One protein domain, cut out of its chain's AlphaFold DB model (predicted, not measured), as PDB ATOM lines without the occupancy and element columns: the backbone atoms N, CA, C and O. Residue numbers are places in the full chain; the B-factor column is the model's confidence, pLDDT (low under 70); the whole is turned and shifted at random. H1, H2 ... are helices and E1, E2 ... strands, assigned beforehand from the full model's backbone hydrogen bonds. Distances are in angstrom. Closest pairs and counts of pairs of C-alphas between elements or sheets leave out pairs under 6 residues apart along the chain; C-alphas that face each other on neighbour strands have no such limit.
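Overview. This is residues 16 to 165 of the 202 residues of an uncharacterized protein of Terrabacteria group bacterium ANGP1 (UniProt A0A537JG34). A strongly twisted, curled sheet of five strands makes the middle of the domain, with H4 lying along one of its faces beside H3 and H6 packing on the other face. H1, H2 and H3 gather round H4, and H1 and H2 are clear of the sheet. The printed part has 150 residues, with six named helices and five named strands in the order H1 H2 H3 H4 E1 E2 H5 H6 E3 E4 E5. The sheet runs E2 E1 E5 E4 E3, antiparallel throughout, and the class is mixed, helices and strands. The whole is compact, with a radius of gyration of the C-alphas of 14.7 A, and spans 40 by 31 by 28 A.

Along the chain. H1, residues 16 to 25, begins at C-alpha 16 (-29.993, 49.298, -28.641). H2 is residues 28 to 37, H3 residues 42 to 51 and H4 residues 56 to 65. E1, residues 70 to 78, is 27.0 A long, and E2, residues 83 to 90, bends by 57 degrees at residue 86. H5 is residues 106 to 109 and H6 residues 115 to 122. E3, residues 126 to 133, bends by 72 degrees at residue 129. E4, residues 138 to 150, is 29.1 A long and bends by 73 degrees at residue 147. E5, residues 153 to 163, is 30.0 A long and ends at C-alpha 163 (-19.031, 46.298, -4.467).

Arrangement. The hub H4 touches H1, about perpendicular at 88 degrees, closest at the C-alphas of Ala 22 and Leu 58, 5.2 A. It touches H3 at 81 degrees, closest at the C-alphas of Ala 49 and Ile 56, 5.6 A. H2 and H4 only just touch, with 3 pairs of C-alphas within 8 A, the closest being Ala 35 and Trp 63, 6.4 A. The sheet and its helices make three layers, helices on both faces of a sheet: H3 and H4 on one face, H6 on the other. H4 runs along the strands at a height over the sheet of 8.1 A. The closest C-alphas of H6 and E4 are Leu 116 and Phe 145, 6.4 A. H5 is over none of the strands; its Ala 106 and Leu 83 of E2 have C-alphas 5.4 A apart. E1 and E2 form a hairpin, with N 73 and O 89 at 2.8 A, within hydrogen-bond range. E1 and E5 have N 72 and O 160 at 2.9 A. E3, E4 and E5 form a meander, each strand the antiparallel neighbour of the one before, with N 132 and O 139 at 2.8 A and N 153 and O 150 at 2.8 A. Every O i to N i+4 pair is within hydrogen-bond range in H1, H3, H4 and H6, and 3 of 6 in H2; H5 is too short for such a pair.

Size, cuts and confidence. The C-alphas of Arg 29 and Gly 81 are the two farthest apart, 42.5 A. The printed part has no cut. The link from E2 to H5, residues 91 to 105, is long; the other links are tight. The mean pLDDT of the printed part is 82.5, and residues 97 to 104, 132 to 142 and 164 to 165 are under 70.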
ATOM      1  N   LEU A  16     -30.134  47.876 -28.292       73.75
ATOM      2  CA  LEU A  16     -29.993  49.298 -28.641       73.75
ATOM      3  C   LEU A  16     -31.286  50.084 -28.393       73.75
ATOM      4  O   LEU A  16     -31.242  51.199 -27.867       73.75
ATOM      5  N   THR A  17     -32.434  49.493 -28.722       81.31
ATOM      6  CA  THR A  17     -33.752  50.085 -28.449       81.31
ATOM      7  C   THR A  17     -33.981  50.217 -26.945       81.31
ATOM      8  O   THR A  17     -34.450  51.252 -26.471       81.31
ATOM      9  N   GLU A  18     -33.596  49.198 -26.174       76.88
ATOM     10  CA  GLU A  18     -33.678  49.200 -24.716       76.88
ATOM     11  C   GLU A  18     -32.780  50.291 -24.101       76.88
ATOM     12  O   GLU A  18     -33.214  51.012 -23.201       76.88
ATOM     13  N   ILE A  19     -31.558  50.466 -24.617       77.44
ATOM     14  CA  ILE A  19     -30.632  51.533 -24.200       77.44
ATOM     15  C   ILE A  19     -31.223  52.917 -24.496       77.44
ATOM     16  O   ILE A  19     -31.238  53.776 -23.616       77.44
ATOM     17  N   GLY A  20     -31.751  53.130 -25.706       78.19
ATOM     18  CA  GLY A  20     -32.389  54.396 -26.074       78.19
ATOM     19  C   GLY A  20     -33.609  54.714 -25.204       78.19
ATOM     20  O   GLY A  20     -33.756  55.835 -24.718       78.19
ATOM     21  N   ALA A  21     -34.457  53.716 -24.940       82.75
ATOM     22  CA  ALA A  21     -35.616  53.864 -24.062       82.75
ATOM     23  C   ALA A  21     -35.217  54.173 -22.609       82.75
ATOM     24  O   ALA A  21     -35.886  54.974 -21.953       82.75
ATOM     25  N   ALA A  22     -34.131  53.573 -22.108       81.62
ATOM     26  CA  ALA A  22     -33.616  53.855 -20.771       81.62
ATOM     27  C   ALA A  22     -33.201  55.323 -20.628       81.62
ATOM     28  O   ALA A  22     -33.617  55.964 -19.673       81.62
ATOM     29  N   GLU A  23     -32.453  55.884 -21.580       81.56
ATOM     30  CA  GLU A  23     -32.024  57.290 -21.503       81.56
ATOM     31  C   GLU A  23     -33.196  58.279 -21.587       81.56
ATOM     32  O   GLU A  23     -33.189  59.305 -20.905       81.56
ATOM     33  N   LEU A  24     -34.230  57.958 -22.372       85.81
ATOM     34  CA  LEU A  24     -35.432  58.792 -22.482       85.81
ATOM     35  C   LEU A  24     -36.281  58.770 -21.204       85.81
ATOM     36  O   LEU A  24     -36.744  59.817 -20.754       85.81
ATOM     37  N   LEU A  25     -36.493  57.589 -20.618       87.56
ATOM     38  CA  LEU A  25     -37.335  57.418 -19.428       87.56
ATOM     39  C   LEU A  25     -36.592  57.724 -18.125       87.56
ATOM     40  O   LEU A  25     -37.199  58.132 -17.135       87.56
ATOM     41  N   LEU A  26     -35.274  57.530 -18.113       92.19
ATOM     42  CA  LEU A  26     -34.421  57.624 -16.931       92.19
ATOM     43  C   LEU A  26     -33.219  58.553 -17.181       92.19
ATOM     44  O   LEU A  26     -32.068  58.108 -17.076       92.19
ATOM     45  N   PRO A  27     -33.443  59.858 -17.448       91.12
ATOM     46  CA  PRO A  27     -32.354  60.784 -17.731       91.12
ATOM     47  C   PRO A  27     -31.329  60.793 -16.596       91.12
ATOM     48  O   PRO A  27     -31.668  61.070 -15.439       91.12
ATOM     49  N   ALA A  28     -30.058  60.538 -16.921       89.88
ATOM     50  CA  ALA A  28     -29.004  60.315 -15.929       89.88
ATOM     51  C   ALA A  28     -28.896  61.434 -14.876       89.88
ATOM     52  O   ALA A  28     -28.665  61.151 -13.698       89.88
ATOM     53  N   ARG A  29     -29.121  62.697 -15.276       91.38
ATOM     54  CA  ARG A  29     -29.085  63.875 -14.386       91.38
ATOM     55  C   ARG A  29     -30.120  63.812 -13.260       91.38
ATOM     56  O   ARG A  29     -29.844  64.276 -12.158       91.38
ATOM     57  N   VAL A  30     -31.293  63.245 -13.532       94.44
ATOM     58  CA  VAL A  30     -32.397  63.137 -12.567       94.44
ATOM     59  C   VAL A  30     -32.353  61.792 -11.851       94.44
ATOM     60  O   VAL A  30     -32.555  61.722 -10.639       94.44
ATOM     61  N   PHE A  31     -32.051  60.725 -12.586       95.00
ATOM     62  CA  PHE A  31     -32.045  59.367 -12.062       95.00
ATOM     63  C   PHE A  31     -30.906  59.124 -11.062       95.00
ATOM     64  O   PHE A  31     -31.143  58.611  -9.967       95.00
ATOM     65  N   THR A  32     -29.680  59.549 -11.387       94.19
ATOM     66  CA  THR A  32     -28.472  59.230 -10.600       94.19
ATOM     67  C   THR A  32     -28.560  59.655  -9.129       94.19
ATOM     68  O   THR A  32     -28.310  58.812  -8.263       94.19
ATOM     69  N   PRO A  33     -28.960  60.899  -8.784       95.00
ATOM     70  CA  PRO A  33     -29.063  61.307  -7.383       95.00
ATOM     71  C   PRO A  33     -30.107  60.506  -6.597       95.00
ATOM     72  O   PRO A  33     -29.932  60.272  -5.402       95.00
ATOM     73  N   VAL A  34     -31.203  60.097  -7.242       95.88
ATOM     74  CA  VAL A  34     -32.257  59.297  -6.600       95.88
ATOM     75  C   VAL A  34     -31.774  57.865  -6.381       95.88
ATOM     76  O   VAL A  34     -31.884  57.342  -5.272       95.88
ATOM     77  N   ALA A  35     -31.165  57.265  -7.403       93.62
ATOM     78  CA  ALA A  35     -30.583  55.931  -7.340       93.62
ATOM     79  C   ALA A  35     -29.486  55.813  -6.267       93.62
ATOM     80  O   ALA A  35     -29.406  54.798  -5.582       93.62
ATOM     81  N   ALA A  36     -28.685  56.863  -6.060       92.75
ATOM     82  CA  ALA A  36     -27.644  56.899  -5.028       92.75
ATOM     83  C   ALA A  36     -28.184  56.854  -3.589       92.75
ATOM     84  O   ALA A  36     -27.511  56.342  -2.698       92.75
ATOM     85  N   ARG A  37     -29.392  57.382  -3.358       93.62
ATOM     86  CA  ARG A  37     -30.051  57.385  -2.041       93.62
ATOM     87  C   ARG A  37     -30.971  56.191  -1.823       93.62
ATOM     88  O   ARG A  37     -31.489  56.020  -0.727       93.62
ATOM     89  N   THR A  38     -31.209  55.404  -2.865       92.75
ATOM     90  CA  THR A  38     -32.103  54.256  -2.782       92.75
ATOM     91  C   THR A  38     -31.346  53.065  -2.220       92.75
ATOM     92  O   THR A  38     -30.229  52.757  -2.644       92.75
ATOM     93  N   ASP A  39     -31.968  52.358  -1.283       89.12
ATOM     94  CA  ASP A  39     -31.410  51.118  -0.780       89.12
ATOM     95  C   ASP A  39     -31.374  50.051  -1.862       89.12
ATOM     96  O   ASP A  39     -32.369  49.768  -2.525       89.12
ATOM     97  N   LEU A  40     -30.212  49.415  -2.010       86.75
ATOM     98  CA  LEU A  40     -30.004  48.320  -2.948       86.75
ATOM     99  C   LEU A  40     -30.742  47.062  -2.475       86.75
ATOM    100  O   LEU A  40     -30.134  46.129  -1.959       86.75
ATOM    101  N   THR A  41     -32.063  47.055  -2.611       86.94
ATOM    102  CA  THR A  41     -32.990  45.969  -2.280       86.94
ATOM    103  C   THR A  41     -33.975  45.774  -3.434       86.94
ATOM    104  O   THR A  41     -34.056  46.599  -4.345       86.94
ATOM    105  N   MET A  42     -34.729  44.670  -3.424       87.94
ATOM    106  CA  MET A  42     -35.780  44.467  -4.429       87.94
ATOM    107  C   MET A  42     -36.912  45.487  -4.287       87.94
ATOM    108  O   MET A  42     -37.501  45.867  -5.293       87.94
ATOM    109  N   ASP A  43     -37.189  45.945  -3.065       89.19
ATOM    110  CA  ASP A  43     -38.195  46.976  -2.819       89.19
ATOM    111  C   ASP A  43     -37.682  48.353  -3.237       89.19
ATOM    112  O   ASP A  43     -38.366  49.030  -3.989       89.19
ATOM    113  N   GLY A  44     -36.426  48.701  -2.939       91.69
ATOM    114  CA  GLY A  44     -35.811  49.928  -3.455       91.69
ATOM    115  C   GLY A  44     -35.763  49.968  -4.988       91.69
ATOM    116  O   GLY A  44     -36.028  51.003  -5.595       91.69
ATOM    117  N   LEU A  45     -35.516  48.828  -5.644       92.56
ATOM    118  CA  LEU A  45     -35.636  48.727  -7.102       92.56
ATOM    119  C   LEU A  45     -37.072  48.975  -7.588       92.56
ATOM    120  O   LEU A  45     -37.264  49.652  -8.597       92.56
ATOM    121  N   ARG A  46     -38.077  48.418  -6.902       91.50
ATOM    122  CA  ARG A  46     -39.491  48.650  -7.237       91.50
ATOM    123  C   ARG A  46     -39.865  50.113  -7.038       91.50
ATOM    124  O   ARG A  46     -40.501  50.675  -7.920       91.50
ATOM    125  N   ASP A  47     -39.419  50.732  -5.953       93.75
ATOM    126  CA  ASP A  47     -39.662  52.142  -5.660       93.75
ATOM    127  C   ASP A  47     -39.030  53.048  -6.719       93.75
ATOM    128  O   ASP A  47     -39.680  53.974  -7.204       93.75
ATOM    129  N   LEU A  48     -37.796  52.756  -7.150       94.50
ATOM    130  CA  LEU A  48     -37.170  53.447  -8.281       94.50
ATOM    131  C   LEU A  48     -37.984  53.276  -9.564       94.50
ATOM    132  O   LEU A  48     -38.287  54.265 -10.227       94.50
ATOM    133  N   ALA A  49     -38.366  52.045  -9.902       93.69
ATOM    134  CA  ALA A  49     -39.123  51.765 -11.119       93.69
ATOM    135  C   ALA A  49     -40.476  52.497 -11.121       93.69
ATOM    136  O   ALA A  49     -40.841  53.123 -12.114       93.69
ATOM    137  N   LEU A  50     -41.186  52.486  -9.989       94.12
ATOM    138  CA  LEU A  50     -42.451  53.197  -9.804       94.12
ATOM    139  C   LEU A  50     -42.274  54.711  -9.912       94.12
ATOM    140  O   LEU A  50     -43.026  55.367 -10.627       94.12
ATOM    141  N   ARG A  51     -41.261  55.269  -9.242       95.12
ATOM    142  CA  ARG A  51     -41.004  56.713  -9.217       95.12
ATOM    143  C   ARG A  51     -40.738  57.295 -10.601       95.12
ATOM    144  O   ARG A  51     -41.112  58.435 -10.855       95.12
ATOM    145  N   PHE A  52     -40.083  56.531 -11.466       94.38
ATOM    146  CA  PHE A  52     -39.797  56.941 -12.837       94.38
ATOM    147  C   PHE A  52     -40.784  56.362 -13.859       94.38
ATOM    148  O   PHE A  52     -40.582  56.540 -15.056       94.38
ATOM    149  N   ALA A  53     -41.838  55.667 -13.405       92.25
ATOM    150  CA  ALA A  53     -42.799  54.962 -14.255       92.25
ATOM    151  C   ALA A  53     -42.121  54.106 -15.349       92.25
ATOM    152  O   ALA A  53     -42.582  54.036 -16.488       92.25
ATOM    153  N   ALA A  54     -41.006  53.462 -15.000       90.94
ATOM    154  CA  ALA A  54     -40.150  52.753 -15.935       90.94
ATOM    155  C   ALA A  54     -40.197  51.234 -15.705       90.94
ATOM    156  O   ALA A  54     -40.316  50.766 -14.567       90.94
ATOM    157  N   PRO A  55     -40.043  50.419 -16.764       90.44
ATOM    158  CA  PRO A  55     -39.843  48.985 -16.623       90.44
ATOM    159  C   PRO A  55     -38.661  48.652 -15.699       90.44
ATOM    160  O   PRO A  55     -37.616  49.308 -15.725       90.44
ATOM    161  N   ILE A  56     -38.794  47.575 -14.917       90.75
ATOM    162  CA  ILE A  56     -37.766  47.141 -13.954       90.75
ATOM    163  C   ILE A  56     -36.414  46.873 -14.637       90.75
ATOM    164  O   ILE A  56     -35.380  47.223 -14.070       90.75
ATOM    165  N   ARG A  57     -36.408  46.301 -15.853       91.12
ATOM    166  CA  ARG A  57     -35.176  46.043 -16.626       91.12
ATOM    167  C   ARG A  57     -34.431  47.330 -16.983       91.12
ATOM    168  O   ARG A  57     -33.240  47.434 -16.699       91.12
ATOM    169  N   LEU A  58     -35.146  48.338 -17.489       91.81
ATOM    170  CA  LEU A  58     -34.564  49.656 -17.774       91.81
ATOM    171  C   LEU A  58     -34.039  50.310 -16.500       91.81
ATOM    172  O   LEU A  58     -32.919  50.806 -16.469       91.81
ATOM    173  N   THR A  59     -34.829  50.238 -15.427       94.56
ATOM    174  CA  THR A  59     -34.486  50.830 -14.130       94.56
ATOM    175  C   THR A  59     -33.187  50.250 -13.581       94.56
ATOM    176  O   THR A  59     -32.284  50.997 -13.211       94.56
ATOM    177  N   VAL A  60     -33.053  48.920 -13.546       93.88
ATOM    178  CA  VAL A  60     -31.841  48.284 -13.021       93.88
ATOM    179  C   VAL A  60     -30.647  48.455 -13.965       93.88
ATOM    180  O   VAL A  60     -29.535  48.661 -13.482       93.88
ATOM    181  N   ARG A  61     -30.855  48.435 -15.293       92.81
ATOM    182  CA  ARG A  61     -29.803  48.738 -16.280       92.81
ATOM    183  C   ARG A  61     -29.257  50.144 -16.041       92.81
ATOM    184  O   ARG A  61     -28.052  50.295 -15.865       92.81
ATOM    185  N   GLN A  62     -30.130  51.142 -15.918       93.94
ATOM    186  CA  GLN A  62     -29.716  52.512 -15.625       93.94
ATOM    187  C   GLN A  62     -29.031  52.619 -14.260       93.94
ATOM    188  O   GLN A  62     -28.020  53.301 -14.132       93.94
ATOM    189  N   TRP A  63     -29.507  51.889 -13.245       94.62
ATOM    190  CA  TRP A  63     -28.872  51.853 -11.921       94.62
ATOM    191  C   TRP A  63     -27.451  51.284 -11.949       94.62
ATOM    192  O   TRP A  63     -26.569  51.795 -11.267       94.62
ATOM    193  N   LEU A  64     -27.188  50.275 -12.776       92.31
ATOM    194  CA  LEU A  64     -25.830  49.773 -12.993       92.31
ATOM    195  C   LEU A  64     -24.922  50.831 -13.643       92.31
ATOM    196  O   LEU A  64     -23.729  50.884 -13.332       92.31
ATOM    197  N   LEU A  65     -25.471  51.686 -14.514       92.25
ATOM    198  CA  LEU A  65     -24.730  52.763 -15.183       92.25
ATOM    199  C   LEU A  65     -24.387  53.930 -14.248       92.25
ATOM    200  O   LEU A  65     -23.357  54.573 -14.454       92.25
ATOM    201  N   THR A  66     -25.164  54.168 -13.183       92.19
ATOM    202  CA  THR A  66     -24.850  55.222 -12.196       92.19
ATOM    203  C   THR A  66     -23.607  54.918 -11.357       92.19
ATOM    204  O   THR A  66     -23.061  55.820 -10.723       92.19
ATOM    205  N   ARG A  67     -23.158  53.651 -11.326       89.00
ATOM    206  CA  ARG A  67     -22.028  53.157 -10.514       89.00
ATOM    207  C   ARG A  67     -22.164  53.410  -9.006       89.00
ATOM    208  O   ARG A  67     -21.165  53.418  -8.287       89.00
ATOM    209  N   THR A  68     -23.387  53.574  -8.497       88.69
ATOM    210  CA  THR A  68     -23.645  53.620  -7.042       88.69
ATOM    211  C   THR A  68     -23.427  52.250  -6.386       88.69
ATOM    212  O   THR A  68     -23.244  52.138  -5.177       88.69
ATOM    213  N   TRP A  69     -23.423  51.195  -7.199       88.94
ATOM    214  CA  TRP A  69     -22.950  49.855  -6.879       88.94
ATOM    215  C   TRP A  69     -22.353  49.226  -8.145       88.94
ATOM    216  O   TRP A  69     -22.611  49.686  -9.259       88.94
ATOM    217  N   THR A  70     -21.544  48.189  -7.960       87.31
ATOM    218  CA  THR A  70     -20.883  47.459  -9.043       87.31
ATOM    219  C   THR A  70     -21.356  46.015  -9.033       87.31
ATOM    220  O   THR A  70     -21.314  45.363  -7.987       87.31
ATOM    221  N   GLY A  71     -21.792  45.496 -10.179       87.31
ATOM    222  CA  GLY A  71     -22.229  44.111 -10.273       87.31
ATOM    223  C   GLY A  71     -23.023  43.766 -11.526       87.31
ATOM    224  O   GLY A  71     -22.829  44.350 -12.592       87.31
ATOM    225  N   PHE A  72     -23.909  42.784 -11.386       87.50
ATOM    226  CA  PHE A  72     -24.717  42.242 -12.471       87.50
ATOM    227  C   PHE A  72     -26.200  42.218 -12.097       87.50
ATOM    228  O   PHE A  72     -26.568  42.083 -10.930       87.50
ATOM    229  N   ALA A  73     -27.058  42.309 -13.105       90.50
ATOM    230  CA  ALA A  73     -28.480  42.038 -13.003       90.50
ATOM    231  C   ALA A  73     -28.831  40.926 -13.991       90.50
ATOM    232  O   ALA A  73     -28.411  40.963 -15.145       90.50
ATOM    233  N   LEU A  74     -29.573  39.925 -13.533       89.00
ATOM    234  CA  LEU A  74     -29.893  38.730 -14.308       89.00
ATOM    235  C   LEU A  74     -31.371  38.399 -14.127       89.00
ATOM    236  O   LEU A  74     -31.864  38.414 -13.000       89.00
ATOM    237  N   LEU A  75     -32.086  38.113 -15.212       90.31
ATOM    238  CA  LEU A  75     -33.522  37.849 -15.181       90.31
ATOM    239  C   LEU A  75     -33.841  36.499 -15.817       90.31
ATOM    240  O   LEU A  75     -33.613  36.286 -17.010       90.31
ATOM    241  N   TRP A  76     -34.427  35.605 -15.021       88.88
ATOM    242  CA  TRP A  76     -34.888  34.293 -15.466       88.88
ATOM    243  C   TRP A  76     -36.387  34.264 -15.665       88.88
ATOM    244  O   TRP A  76     -37.160  34.814 -14.873       88.88
ATOM    245  N   ARG A  77     -36.793  33.540 -16.702       88.25
ATOM    246  CA  ARG A  77     -38.189  33.301 -17.047       88.25
ATOM    247  C   ARG A  77     -38.473  31.801 -16.987       88.25
ATOM    248  O   ARG A  77     -37.629  31.022 -17.428       88.25
ATOM    249  N   PRO A  78     -39.637  31.385 -16.464       86.06
ATOM    250  CA  PRO A  78     -40.113  30.020 -16.644       86.06
ATOM    251  C   PRO A  78     -40.310  29.711 -18.137       86.06
ATOM    252  O   PRO A  78     -40.871  30.549 -18.847       86.06
ATOM    253  N   ASP A  79     -39.889  28.531 -18.599       85.06
ATOM    254  CA  ASP A  79     -40.030  28.099 -20.005       85.06
ATOM    255  C   ASP A  79     -40.801  26.775 -20.207       85.06
ATOM    256  O   ASP A  79     -40.788  26.204 -21.292       85.06
ATOM    257  N   GLY A  80     -41.497  26.280 -19.184       77.25
ATOM    258  CA  GLY A  80     -42.208  24.995 -19.232       77.25
ATOM    259  C   GLY A  80     -41.334  23.784 -18.884       77.25
ATOM    260  O   GLY A  80     -41.854  22.842 -18.294       77.25
ATOM    261  N   GLY A  81     -40.022  23.832 -19.141       75.88
ATOM    262  CA  GLY A  81     -39.043  22.819 -18.721       75.88
ATOM    263  C   GLY A  81     -38.140  23.267 -17.566       75.88
ATOM    264  O   GLY A  81     -37.544  22.440 -16.879       75.88
ATOM    265  N   GLY A  82     -38.051  24.573 -17.311       82.81
ATOM    266  CA  GLY A  82     -37.256  25.113 -16.216       82.81
ATOM    267  C   GLY A  82     -37.206  26.636 -16.204       82.81
ATOM    268  O   GLY A  82     -38.148  27.319 -16.603       82.81
ATOM    269  N   LEU A  83     -36.102  27.170 -15.684       85.00
ATOM    270  CA  LEU A  83     -35.807  28.600 -15.674       85.00
ATOM    271  C   LEU A  83     -34.698  28.883 -16.679       85.00
ATOM    272  O   LEU A  83     -33.589  28.359 -16.545       85.00
ATOM    273  N   VAL A  84     -34.982  29.757 -17.634       85.44
ATOM    274  CA  VAL A  84     -34.027  30.176 -18.663       85.44
ATOM    275  C   VAL A  84     -33.665  31.634 -18.447       85.44
ATOM    276  O   VAL A  84     -34.544  32.460 -18.174       85.44
ATOM    277  N   LEU A  85     -32.373  31.953 -18.549       85.50
ATOM    278  CA  LEU A  85     -31.926  33.339 -18.510       85.50
ATOM    279  C   LEU A  85     -32.463  34.055 -19.755       85.50
ATOM    280  O   LEU A  85     -32.109  33.712 -20.878       85.50
ATOM    281  N   GLY A  86     -33.336  35.035 -19.549       83.19
ATOM    282  CA  GLY A  86     -33.960  35.797 -20.629       83.19
ATOM    283  C   GLY A  86     -33.367  37.185 -20.832       83.19
ATOM    284  O   GLY A  86     -33.627  37.793 -21.861       83.19
ATOM    285  N   TRP A  87     -32.626  37.705 -19.850       87.81
ATOM    286  CA  TRP A  87     -32.051  39.045 -19.910       87.81
ATOM    287  C   TRP A  87     -30.931  39.218 -18.881       87.81
ATOM    288  O   TRP A  87     -30.964  38.613 -17.804       87.81
ATOM    289  N   ARG A  88     -29.943  40.057 -19.202       88.12
ATOM    290  CA  ARG A  88     -28.810  40.369 -18.325       88.12
ATOM    291  C   ARG A  88     -28.279  41.780 -18.561       88.12
ATOM    292  O   ARG A  88     -28.270  42.250 -19.690       88.12
ATOM    293  N   ALA A  89     -27.748  42.400 -17.513       89.19
ATOM    294  CA  ALA A  89     -27.003  43.654 -17.582       89.19
ATOM    295  C   ALA A  89     -25.827  43.643 -16.593       89.19
ATOM    296  O   ALA A  89     -25.860  42.947 -15.577       89.19
ATOM    297  N   ALA A  90     -24.778  44.400 -16.900       87.69
ATOM    298  CA  ALA A  90     -23.575  44.510 -16.082       87.69
ATOM    299  C   ALA A  90     -23.221  45.980 -15.852       87.69
ATOM    300  O   ALA A  90     -23.496  46.826 -16.705       87.69
ATOM    301  N   SER A  91     -22.571  46.282 -14.728       89.50
ATOM    302  CA  SER A  91     -21.932  47.585 -14.548       89.50
ATOM    303  C   SER A  91     -20.871  47.822 -15.633       89.50
ATOM    304  O   SER A  91     -20.219  46.869 -16.073       89.50
ATOM    305  N   PRO A  92     -20.636  49.084 -16.042       88.75
ATOM    306  CA  PRO A  92     -19.621  49.410 -17.038       88.75
ATOM    307  C   PRO A  92     -18.245  48.827 -16.695       88.75
ATOM    308  O   PRO A  92     -17.759  48.990 -15.577       88.75
ATOM    309  N   GLY A  93     -17.602  48.184 -17.671       83.56
ATOM    310  CA  GLY A  93     -16.269  47.590 -17.519       83.56
ATOM    311  C   GLY A  93     -16.251  46.179 -16.922       83.56
ATOM    312  O   GLY A  93     -15.205  45.531 -16.960       83.56
ATOM    313  N   LEU A  94     -17.383  45.663 -16.432       82.06
ATOM    314  CA  LEU A  94     -17.487  44.260 -16.047       82.06
ATOM    315  C   LEU A  94     -17.738  43.385 -17.270       82.06
ATOM    316  O   LEU A  94     -18.568  43.690 -18.125       82.06
ATOM    317  N   ARG A  95     -17.043  42.251 -17.318       76.06
ATOM    318  CA  ARG A  95     -17.331  41.181 -18.271       76.06
ATOM    319  C   ARG A  95     -18.110  40.099 -17.553       76.06
ATOM    320  O   ARG A  95     -17.755  39.710 -16.442       76.06
ATOM    321  N   PHE A  96     -19.158  39.604 -18.197       74.25
ATOM    322  CA  PHE A  96     -19.798  38.392 -17.719       74.25
ATOM    323  C   PHE A  96     -18.790  37.230 -17.763       74.25
ATOM    324  O   PHE A  96     -18.019  37.140 -18.724       74.25
ATOM    325  N   PRO A  97     -18.803  36.334 -16.758       65.25
ATOM    326  CA  PRO A  97     -18.206  35.010 -16.872       65.25
ATOM    327  C   PRO A  97     -18.597  34.320 -18.186       65.25
ATOM    328  O   PRO A  97     -19.597  34.686 -18.814       65.25
ATOM    329  N   ALA A  98     -17.808  33.319 -18.590       60.16
ATOM    330  CA  ALA A  98     -17.956  32.636 -19.875       60.16
ATOM    331  C   ALA A  98     -19.438  32.337 -20.206       60.16
ATOM    332  O   ALA A  98     -20.156  31.828 -19.341       60.16
ATOM    333  N   PRO A  99     -19.910  32.631 -21.439       52.16
ATOM    334  CA  PRO A  99     -21.333  32.608 -21.794       52.16
ATOM    335  C   PRO A  99     -22.068  31.316 -21.430       52.16
ATOM    336  O   PRO A  99     -23.234  31.372 -21.032       52.16
ATOM    337  N   ALA A 100     -21.370  30.176 -21.496       49.31
ATOM    338  CA  ALA A 100     -21.899  28.864 -21.135       49.31
ATOM    339  C   ALA A 100     -22.391  28.783 -19.679       49.31
ATOM    340  O   ALA A 100     -23.297  28.012 -19.400       49.31
ATOM    341  N   ALA A 101     -21.850  29.589 -18.762       54.22
ATOM    342  CA  ALA A 101     -22.183  29.536 -17.341       54.22
ATOM    343  C   ALA A 101     -23.277  30.519 -16.906       54.22
ATOM    344  O   ALA A 101     -23.715  30.453 -15.769       54.22
ATOM    345  N   ILE A 102     -23.690  31.471 -17.748       58.44
ATOM    346  CA  ILE A 102     -24.725  32.459 -17.383       58.44
ATOM    347  C   ILE A 102     -25.950  32.327 -18.284       58.44
ATOM    348  O   ILE A 102     -27.067  32.461 -17.801       58.44
ATOM    349  N   GLY A 103     -25.762  31.994 -19.565       56.38
ATOM    350  CA  GLY A 103     -26.861  31.668 -20.478       56.38
ATOM    351  C   GLY A 103     -27.399  30.241 -20.336       56.38
ATOM    352  O   GLY A 103     -28.391  29.910 -20.982       56.38
ATOM    353  N   ALA A 104     -26.766  29.391 -19.520       65.50
ATOM    354  CA  ALA A 104     -27.259  28.043 -19.262       65.50
ATOM    355  C   ALA A 104     -28.588  28.051 -18.477       65.50
ATOM    356  O   ALA A 104     -28.912  29.032 -17.794       65.50
ATOM    357  N   PRO A 105     -29.366  26.952 -18.548       75.56
ATOM    358  CA  PRO A 105     -30.518  26.756 -17.678       75.56
ATOM    359  C   PRO A 105     -30.134  26.991 -16.219       75.56
ATOM    360  O   PRO A 105     -29.055  26.581 -15.790       75.56
ATOM    361  N   ALA A 106     -31.023  27.604 -15.434       79.94
ATOM    362  CA  ALA A 106     -30.704  27.950 -14.051       79.94
ATOM    363  C   ALA A 106     -30.225  26.738 -13.237       79.94
ATOM    364  O   ALA A 106     -29.295  26.878 -12.455       79.94
ATOM    365  N   GLY A 107     -30.794  25.551 -13.477       75.38
ATOM    366  CA  GLY A 107     -30.412  24.313 -12.788       75.38
ATOM    367  C   GLY A 107     -28.986  23.817 -13.074       75.38
ATOM    368  O   GLY A 107     -28.494  22.961 -12.350       75.38
ATOM    369  N   ALA A 108     -28.315  24.337 -14.107       74.69
ATOM    370  CA  ALA A 108     -26.911  24.031 -14.394       74.69
ATOM    371  C   ALA A 108     -25.932  24.960 -13.652       74.69
ATOM    372  O   ALA A 108     -24.753  24.644 -13.534       74.69
ATOM    373  N   ILE A 109     -26.421  26.107 -13.178       72.94
ATOM    374  CA  ILE A 109     -25.624  27.184 -12.576       72.94
ATOM    375  C   ILE A 109     -25.903  27.273 -11.067       72.94
ATOM    376  O   ILE A 109     -25.019  27.535 -10.251       72.94
ATOM    377  N   TRP A 110     -27.150  27.005 -10.688       78.38
ATOM    378  CA  TRP A 110     -27.654  26.995  -9.326       78.38
ATOM    379  C   TRP A 110     -28.231  25.630  -8.975       78.38
ATOM    380  O   TRP A 110     -28.917  24.997  -9.774       78.38
ATOM    381  N   SER A 111     -28.022  25.208  -7.731       78.50
ATOM    382  CA  SER A 111     -28.670  24.008  -7.209       78.50
ATOM    383  C   SER A 111     -30.179  24.219  -7.025       78.50
ATOM    384  O   SER A 111     -30.665  25.347  -6.888       78.50
ATOM    385  N   ALA A 112     -30.941  23.127  -6.943       79.62
ATOM    386  CA  ALA A 112     -32.367  23.183  -6.616       79.62
ATOM    387  C   ALA A 112     -32.638  23.783  -5.218       79.62
ATOM    388  O   ALA A 112     -33.724  24.307  -4.970       79.62
ATOM    389  N   GLN A 113     -31.653  23.741  -4.311       81.69
ATOM    390  CA  GLN A 113     -31.706  24.388  -2.997       81.69
ATOM    391  C   GLN A 113     -31.398  25.895  -3.042       81.69
ATOM    392  O   GLN A 113     -31.471  26.558  -2.006       81.69
ATOM    393  N   SER A 114     -31.058  26.444  -4.210       83.94
ATOM    394  CA  SER A 114     -30.708  27.857  -4.349       83.94
ATOM    395  C   SER A 114     -31.854  28.804  -4.000       83.94
ATOM    396  O   SER A 114     -33.047  28.492  -4.126       83.94
ATOM    397  N   ARG A 115     -31.492  30.032  -3.627       87.62
ATOM    398  CA  ARG A 115     -32.459  31.104  -3.359       87.62
ATOM    399  C   ARG A 115     -33.238  31.500  -4.610       87.62
ATOM    400  O   ARG A 115     -34.389  31.915  -4.476       87.62
ATOM    401  N   LEU A 116     -32.673  31.324  -5.805       87.00
ATOM    402  CA  LEU A 116     -33.388  31.476  -7.076       87.00
ATOM    403  C   LEU A 116     -34.602  30.537  -7.138       87.00
ATOM    404  O   LEU A 116     -35.740  30.997  -7.272       87.00
ATOM    405  N   HIS A 117     -34.376  29.231  -6.966       86.38
ATOM    406  CA  HIS A 117     -35.441  28.226  -6.978       86.38
ATOM    407  C   HIS A 117     -36.426  28.415  -5.812       86.38
ATOM    408  O   HIS A 117     -37.640  28.291  -6.002       86.38
ATOM    409  N   ALA A 118     -35.948  28.816  -4.627       88.25
ATOM    410  CA  ALA A 118     -36.814  29.176  -3.504       88.25
ATOM    411  C   ALA A 118     -37.705  30.397  -3.807       88.25
ATOM    412  O   ALA A 118     -38.898  30.369  -3.502       88.25
ATOM    413  N   THR A 119     -37.171  31.432  -4.465       89.69
ATOM    414  CA  THR A 119     -37.913  32.646  -4.856       89.69
ATOM    415  C   THR A 119     -38.988  32.333  -5.892       89.69
ATOM    416  O   THR A 119     -40.121  32.807  -5.787       89.69
ATOM    417  N   VAL A 120     -38.674  31.488  -6.877       87.56
ATOM    418  CA  VAL A 120     -39.659  31.016  -7.861       87.56
ATOM    419  C   VAL A 120     -40.778  30.240  -7.171       87.56
ATOM    420  O   VAL A 120     -41.956  30.540  -7.380       87.56
ATOM    421  N   ARG A 121     -40.422  29.280  -6.312       87.56
ATOM    422  CA  ARG A 121     -41.382  28.405  -5.630       87.56
ATOM    423  C   ARG A 121     -42.282  29.162  -4.653       87.56
ATOM    424  O   ARG A 121     -43.486  28.951  -4.650       87.56
ATOM    425  N   THR A 122     -41.710  30.025  -3.819       89.06
ATOM    426  CA  THR A 122     -42.441  30.693  -2.726       89.06
ATOM    427  C   THR A 122     -43.043  32.034  -3.129       89.06
ATOM    428  O   THR A 122     -43.925  32.543  -2.446       89.06
ATOM    429  N   GLY A 123     -42.541  32.643  -4.206       86.44
ATOM    430  CA  GLY A 123     -42.900  34.001  -4.607       86.44
ATOM    431  C   GLY A 123     -42.300  35.105  -3.733       86.44
ATOM    432  O   GLY A 123     -42.461  36.282  -4.056       86.44
ATOM    433  N   ARG A 124     -41.604  34.752  -2.648       86.25
ATOM    434  CA  ARG A 124     -41.044  35.707  -1.691       86.25
ATOM    435  C   ARG A 124     -39.628  36.108  -2.100       86.25
ATOM    436  O   ARG A 124     -38.891  35.259  -2.597       86.25
ATOM    437  N   PRO A 125     -39.234  37.379  -1.909       82.06
ATOM    438  CA  PRO A 125     -37.856  37.785  -2.124       82.06
ATOM    439  C   PRO A 125     -36.930  37.076  -1.130       82.06
ATOM    440  O   PRO A 125     -37.285  36.861   0.029       82.06
ATOM    441  N   HIS A 126     -35.731  36.728  -1.590       83.44
ATOM    442  CA  HIS A 126     -34.684  36.131  -0.767       83.44
ATOM    443  C   HIS A 126     -33.401  36.967  -0.856       83.44
ATOM    444  O   HIS A 126     -33.070  37.532  -1.902       83.44
ATOM    445  N   HIS A 127     -32.657  37.030   0.248       79.00
ATOM    446  CA  HIS A 127     -31.411  37.790   0.366       79.00
ATOM    447  C   HIS A 127     -30.297  36.912   0.949       79.00
ATOM    448  O   HIS A 127     -30.567  35.982   1.716       79.00
ATOM    449  N   GLY A 128     -29.046  37.210   0.601       75.44
ATOM    450  CA  GLY A 128     -27.869  36.621   1.239       75.44
ATOM    451  C   GLY A 128     -26.708  36.428   0.273       75.44
ATOM    452  O   GLY A 128     -26.764  36.844  -0.880       75.44
ATOM    453  N   VAL A 129     -25.651  35.784   0.759       72.19
ATOM    454  CA  VAL A 129     -24.558  35.310  -0.094       72.19
ATOM    455  C   VAL A 129     -24.937  33.949  -0.654       72.19
ATOM    456  O   VAL A 129     -25.374  33.066   0.091       72.19
ATOM    457  N   GLU A 130     -24.781  33.784  -1.959       74.88
ATOM    458  CA  GLU A 130     -24.953  32.509  -2.639       74.88
ATOM    459  C   GLU A 130     -23.705  32.189  -3.454       74.88
ATOM    460  O   GLU A 130     -23.230  33.001  -4.251       74.88
ATOM    461  N   GLU A 131     -23.160  31.002  -3.210       70.62
ATOM    462  CA  GLU A 131     -22.106  30.432  -4.034       70.62
ATOM    463  C   GLU A 131     -22.735  29.862  -5.301       70.62
ATOM    464  O   GLU A 131     -23.728  29.133  -5.250       70.62
ATOM    465  N   VAL A 132     -22.159  30.214  -6.442       67.44
ATOM    466  CA  VAL A 132     -22.618  29.780  -7.756       67.44
ATOM    467  C   VAL A 132     -21.501  28.987  -8.405       67.44
ATOM    468  O   VAL A 132     -20.382  29.482  -8.555       67.44
ATOM    469  N   GLN A 133     -21.814  27.753  -8.794       65.19
ATOM    470  CA  GLN A 133     -20.875  26.882  -9.487       65.19
ATOM    471  C   GLN A 133     -20.992  27.155 -10.984       65.19
ATOM    472  O   GLN A 133     -22.010  26.878 -11.607       65.19
ATOM    473  N   THR A 134     -19.947  27.738 -11.563       56.06
ATOM    474  CA  THR A 134     -19.970  28.227 -12.955       56.06
ATOM    475  C   THR A 134     -19.302  27.266 -13.941       56.06
ATOM    476  O   THR A 134     -19.009  27.636 -15.074       56.06
ATOM    477  N   GLY A 135     -18.977  26.043 -13.514       52.81
ATOM    478  CA  GLY A 135     -18.175  25.086 -14.288       52.81
ATOM    479  C   GLY A 135     -16.681  25.444 -14.389       52.81
ATOM    480  O   GLY A 135     -15.855  24.545 -14.463       52.81
ATOM    481  N   ALA A 136     -16.313  26.728 -14.297       52.16
ATOM    482  CA  ALA A 136     -14.931  27.218 -14.188       52.16
ATOM    483  C   ALA A 136     -14.441  27.365 -12.727       52.16
ATOM    484  O   ALA A 136     -13.353  27.884 -12.484       52.16
ATOM    485  N   GLY A 137     -15.259  26.939 -11.757       54.84
ATOM    486  CA  GLY A 137     -15.043  27.099 -10.319       54.84
ATOM    487  C   GLY A 137     -16.224  27.767  -9.609       54.84
ATOM    488  O   GLY A 137     -17.248  28.104 -10.224       54.84
ATOM    489  N   ALA A 138     -16.059  27.959  -8.302       51.84
ATOM    490  CA  ALA A 138     -17.006  28.652  -7.444       51.84
ATOM    491  C   ALA A 138     -16.834  30.170  -7.540       51.84
ATOM    492  O   ALA A 138     -15.741  30.697  -7.326       51.84
ATOM    493  N   ALA A 139     -17.926  30.885  -7.789       60.34
ATOM    494  CA  ALA A 139     -17.978  32.328  -7.630       60.34
ATOM    495  C   ALA A 139     -18.959  32.670  -6.498       60.34
ATOM    496  O   ALA A 139     -20.078  32.158  -6.456       60.34
ATOM    497  N   TRP A 140     -18.519  33.508  -5.557       52.38
ATOM    498  CA  TRP A 140     -19.316  33.949  -4.413       52.38
ATOM    499  C   TRP A 140     -19.929  35.306  -4.713       52.38
ATOM    500  O   TRP A 140     -19.211  36.256  -5.024       52.38
ATOM    501  N   TRP A 141     -21.247  35.403  -4.579       67.75
ATOM    502  CA  TRP A 141     -21.978  36.609  -4.933       67.75
ATOM    503  C   TRP A 141     -22.939  36.992  -3.814       67.75
ATOM    504  O   TRP A 141     -23.620  36.139  -3.240       67.75
ATOM    505  N   PHE A 142     -23.022  38.286  -3.506       62.22
ATOM    506  CA  PHE A 142     -24.143  38.800  -2.726       62.22
ATOM    507  C   PHE A 142     -25.333  38.911  -3.659       62.22
ATOM    508  O   PHE A 142     -25.334  39.749  -4.563       62.22
ATOM    509  N   THR A 143     -26.338  38.073  -3.429       72.75
ATOM    510  CA  THR A 143     -27.454  37.943  -4.355       72.75
ATOM    511  C   THR A 143     -28.760  38.316  -3.681       72.75
ATOM    512  O   THR A 143     -29.119  37.835  -2.601       72.75
ATOM    513  N   ARG A 144     -29.496  39.212  -4.333       84.06
ATOM    514  CA  ARG A 144     -30.862  39.568  -3.955       84.06
ATOM    515  C   ARG A 144     -31.789  39.091  -5.045       84.06
ATOM    516  O   ARG A 144     -31.654  39.528  -6.182       84.06
ATOM    517  N   PHE A 145     -32.721  38.223  -4.683       86.88
ATOM    518  CA  PHE A 145     -33.715  37.689  -5.596       86.88
ATOM    519  C   PHE A 145     -35.070  38.306  -5.313       86.88
ATOM    520  O   PHE A 145     -35.462  38.471  -4.154       86.88
ATOM    521  N   GLY A 146     -35.822  38.577  -6.369       87.94
ATOM    522  CA  GLY A 146     -37.226  38.910  -6.236       87.94
ATOM    523  C   GLY A 146     -38.014  38.543  -7.475       87.94
ATOM    524  O   GLY A 146     -37.514  38.580  -8.600       87.94
ATOM    525  N   VAL A 147     -39.279  38.197  -7.248       90.25
ATOM    526  CA  VAL A 147     -40.240  38.052  -8.334       90.25
ATOM    527  C   VAL A 147     -40.579  39.435  -8.878       90.25
ATOM    528  O   VAL A 147     -40.922  40.355  -8.126       90.25
ATOM    529  N   VAL A 148     -40.493  39.553 -10.197       90.06
ATOM    530  CA  VAL A 148     -40.834  40.747 -10.967       90.06
ATOM    531  C   VAL A 148     -41.788  40.363 -12.096       90.06
ATOM    532  O   VAL A 148     -41.883  39.191 -12.476       90.06
ATOM    533  N   ARG A 149     -42.516  41.348 -12.627       86.56
ATOM    534  CA  ARG A 149     -43.203  41.207 -13.910       86.56
ATOM    535  C   ARG A 149     -42.344  41.855 -14.978       86.56
ATOM    536  O   ARG A 149     -42.050  43.040 -14.880       86.56
ATOM    537  N   ASP A 150     -41.971  41.075 -15.976       83.75
ATOM    538  CA  ASP A 150     -41.246  41.558 -17.138       83.75
ATOM    539  C   ASP A 150     -42.007  41.196 -18.409       83.75
ATOM    540  O   ASP A 150     -42.362  40.034 -18.608       83.75
ATOM    541  N   LEU A 151     -42.321  42.201 -19.232       80.62
ATOM    542  CA  LEU A 151     -43.150  42.048 -20.436       80.62
ATOM    543  C   LEU A 151     -44.438  41.233 -20.181       80.62
ATOM    544  O   LEU A 151     -44.805  40.345 -20.949       80.62
ATOM    545  N   GLY A 152     -45.091  41.478 -19.042       81.50
ATOM    546  CA  GLY A 152     -46.308  40.769 -18.628       81.50
ATOM    547  C   GLY A 152     -46.093  39.347 -18.095       81.50
ATOM    548  O   GLY A 152     -47.050  38.719 -17.644       81.50
ATOM    549  N   ARG A 153     -44.860  38.835 -18.077       84.94
ATOM    550  CA  ARG A 153     -44.527  37.492 -17.587       84.94
ATOM    551  C   ARG A 153     -43.948  37.545 -16.182       84.94
ATOM    552  O   ARG A 153     -43.215  38.463 -15.821       84.94
ATOM    553  N   ARG A 154     -44.257  36.529 -15.373       88.62
ATOM    554  CA  ARG A 154     -43.604  36.333 -14.075       88.62
ATOM    555  C   ARG A 154     -42.152  35.937 -14.315       88.62
ATOM    556  O   ARG A 154     -41.874  35.005 -15.063       88.62
ATOM    557  N   SER A 155     -41.230  36.639 -13.682       90.81
ATOM    558  CA  SER A 155     -39.795  36.402 -13.812       90.81
ATOM    559  C   SER A 155     -39.128  36.536 -12.454       90.81
ATOM    560  O   SER A 155     -39.709  37.099 -11.523       90.81
ATOM    561  N   VAL A 156     -37.916  36.009 -12.326       91.12
ATOM    562  CA  VAL A 156     -37.091  36.240 -11.141       91.12
ATOM    563  C   VAL A 156     -35.872  37.028 -11.546       91.12
ATOM    564  O   VAL A 156     -35.109  36.600 -12.406       91.12
ATOM    565  N   LEU A 157     -35.726  38.192 -10.924       91.75
ATOM    566  CA  LEU A 157     -34.556  39.036 -11.064       91.75
ATOM    567  C   LEU A 157     -33.592  38.727  -9.920       91.75
ATOM    568  O   LEU A 157     -34.013  38.668  -8.762       91.75
ATOM    569  N   ALA A 158     -32.316  38.571 -10.251       89.44
ATOM    570  CA  ALA A 158     -31.217  38.574  -9.304       89.44
ATOM    571  C   ALA A 158     -30.370  39.834  -9.485       89.44
ATOM    572  O   ALA A 158     -29.939  40.144 -10.598       89.44
ATOM    573  N   LEU A 159     -30.103  40.522  -8.379       89.06
ATOM    574  CA  LEU A 159     -29.069  41.547  -8.286       89.06
ATOM    575  C   LEU A 159     -27.851  40.924  -7.631       89.06
ATOM    576  O   LEU A 159     -27.934  40.433  -6.505       89.06
ATOM    577  N   VAL A 160     -26.744  40.954  -8.347       85.19
ATOM    578  CA  VAL A 160     -25.481  40.339  -7.984       85.19
ATOM    579  C   VAL A 160     -24.502  41.460  -7.673       85.19
ATOM    580  O   VAL A 160     -24.031  42.136  -8.580       85.19
ATOM    581  N   VAL A 161     -24.231  41.692  -6.391       84.56
ATOM    582  CA  VAL A 161     -23.472  42.858  -5.918       84.56
ATOM    583  C   VAL A 161     -22.031  42.453  -5.623       84.56
ATOM    584  O   VAL A 161     -21.789  41.584  -4.786       84.56
ATOM    585  N   LEU A 162     -21.079  43.087  -6.308       79.81
ATOM    586  CA  LEU A 162     -19.640  42.884  -6.109       79.81
ATOM    587  C   LEU A 162     -19.038  43.926  -5.166       79.81
ATOM    588  O   LEU A 162     -18.178  43.599  -4.355       79.81
ATOM    589  N   ASP A 163     -19.489  45.174  -5.282       76.06
ATOM    590  CA  ASP A 163     -19.031  46.298  -4.467       76.06
ATOM    591  C   ASP A 163     -20.151  47.344  -4.335       76.06
ATOM    592  O   ASP A 163     -20.933  47.555  -5.268       76.06
ATOM    593  N   ARG A 164     -20.225  48.017  -3.183       66.44
ATOM    594  CA  ARG A 164     -21.110  49.164  -2.941       66.44
ATOM    595  C   ARG A 164     -20.240  50.354  -2.548       66.44
ATOM    596  O   ARG A 164     -19.743  50.420  -1.427       66.44
ATOM    597  N   ARG A 165     -20.110  51.342  -3.435       57.41
ATOM    598  CA  ARG A 165     -19.460  52.607  -3.073       57.41
ATOM    599  C   ARG A 165     -20.389  53.387  -2.140       57.41
ATOM    600  O   ARG A 165     -21.425  53.873  -2.584       57.41
TER     601      ARG A 165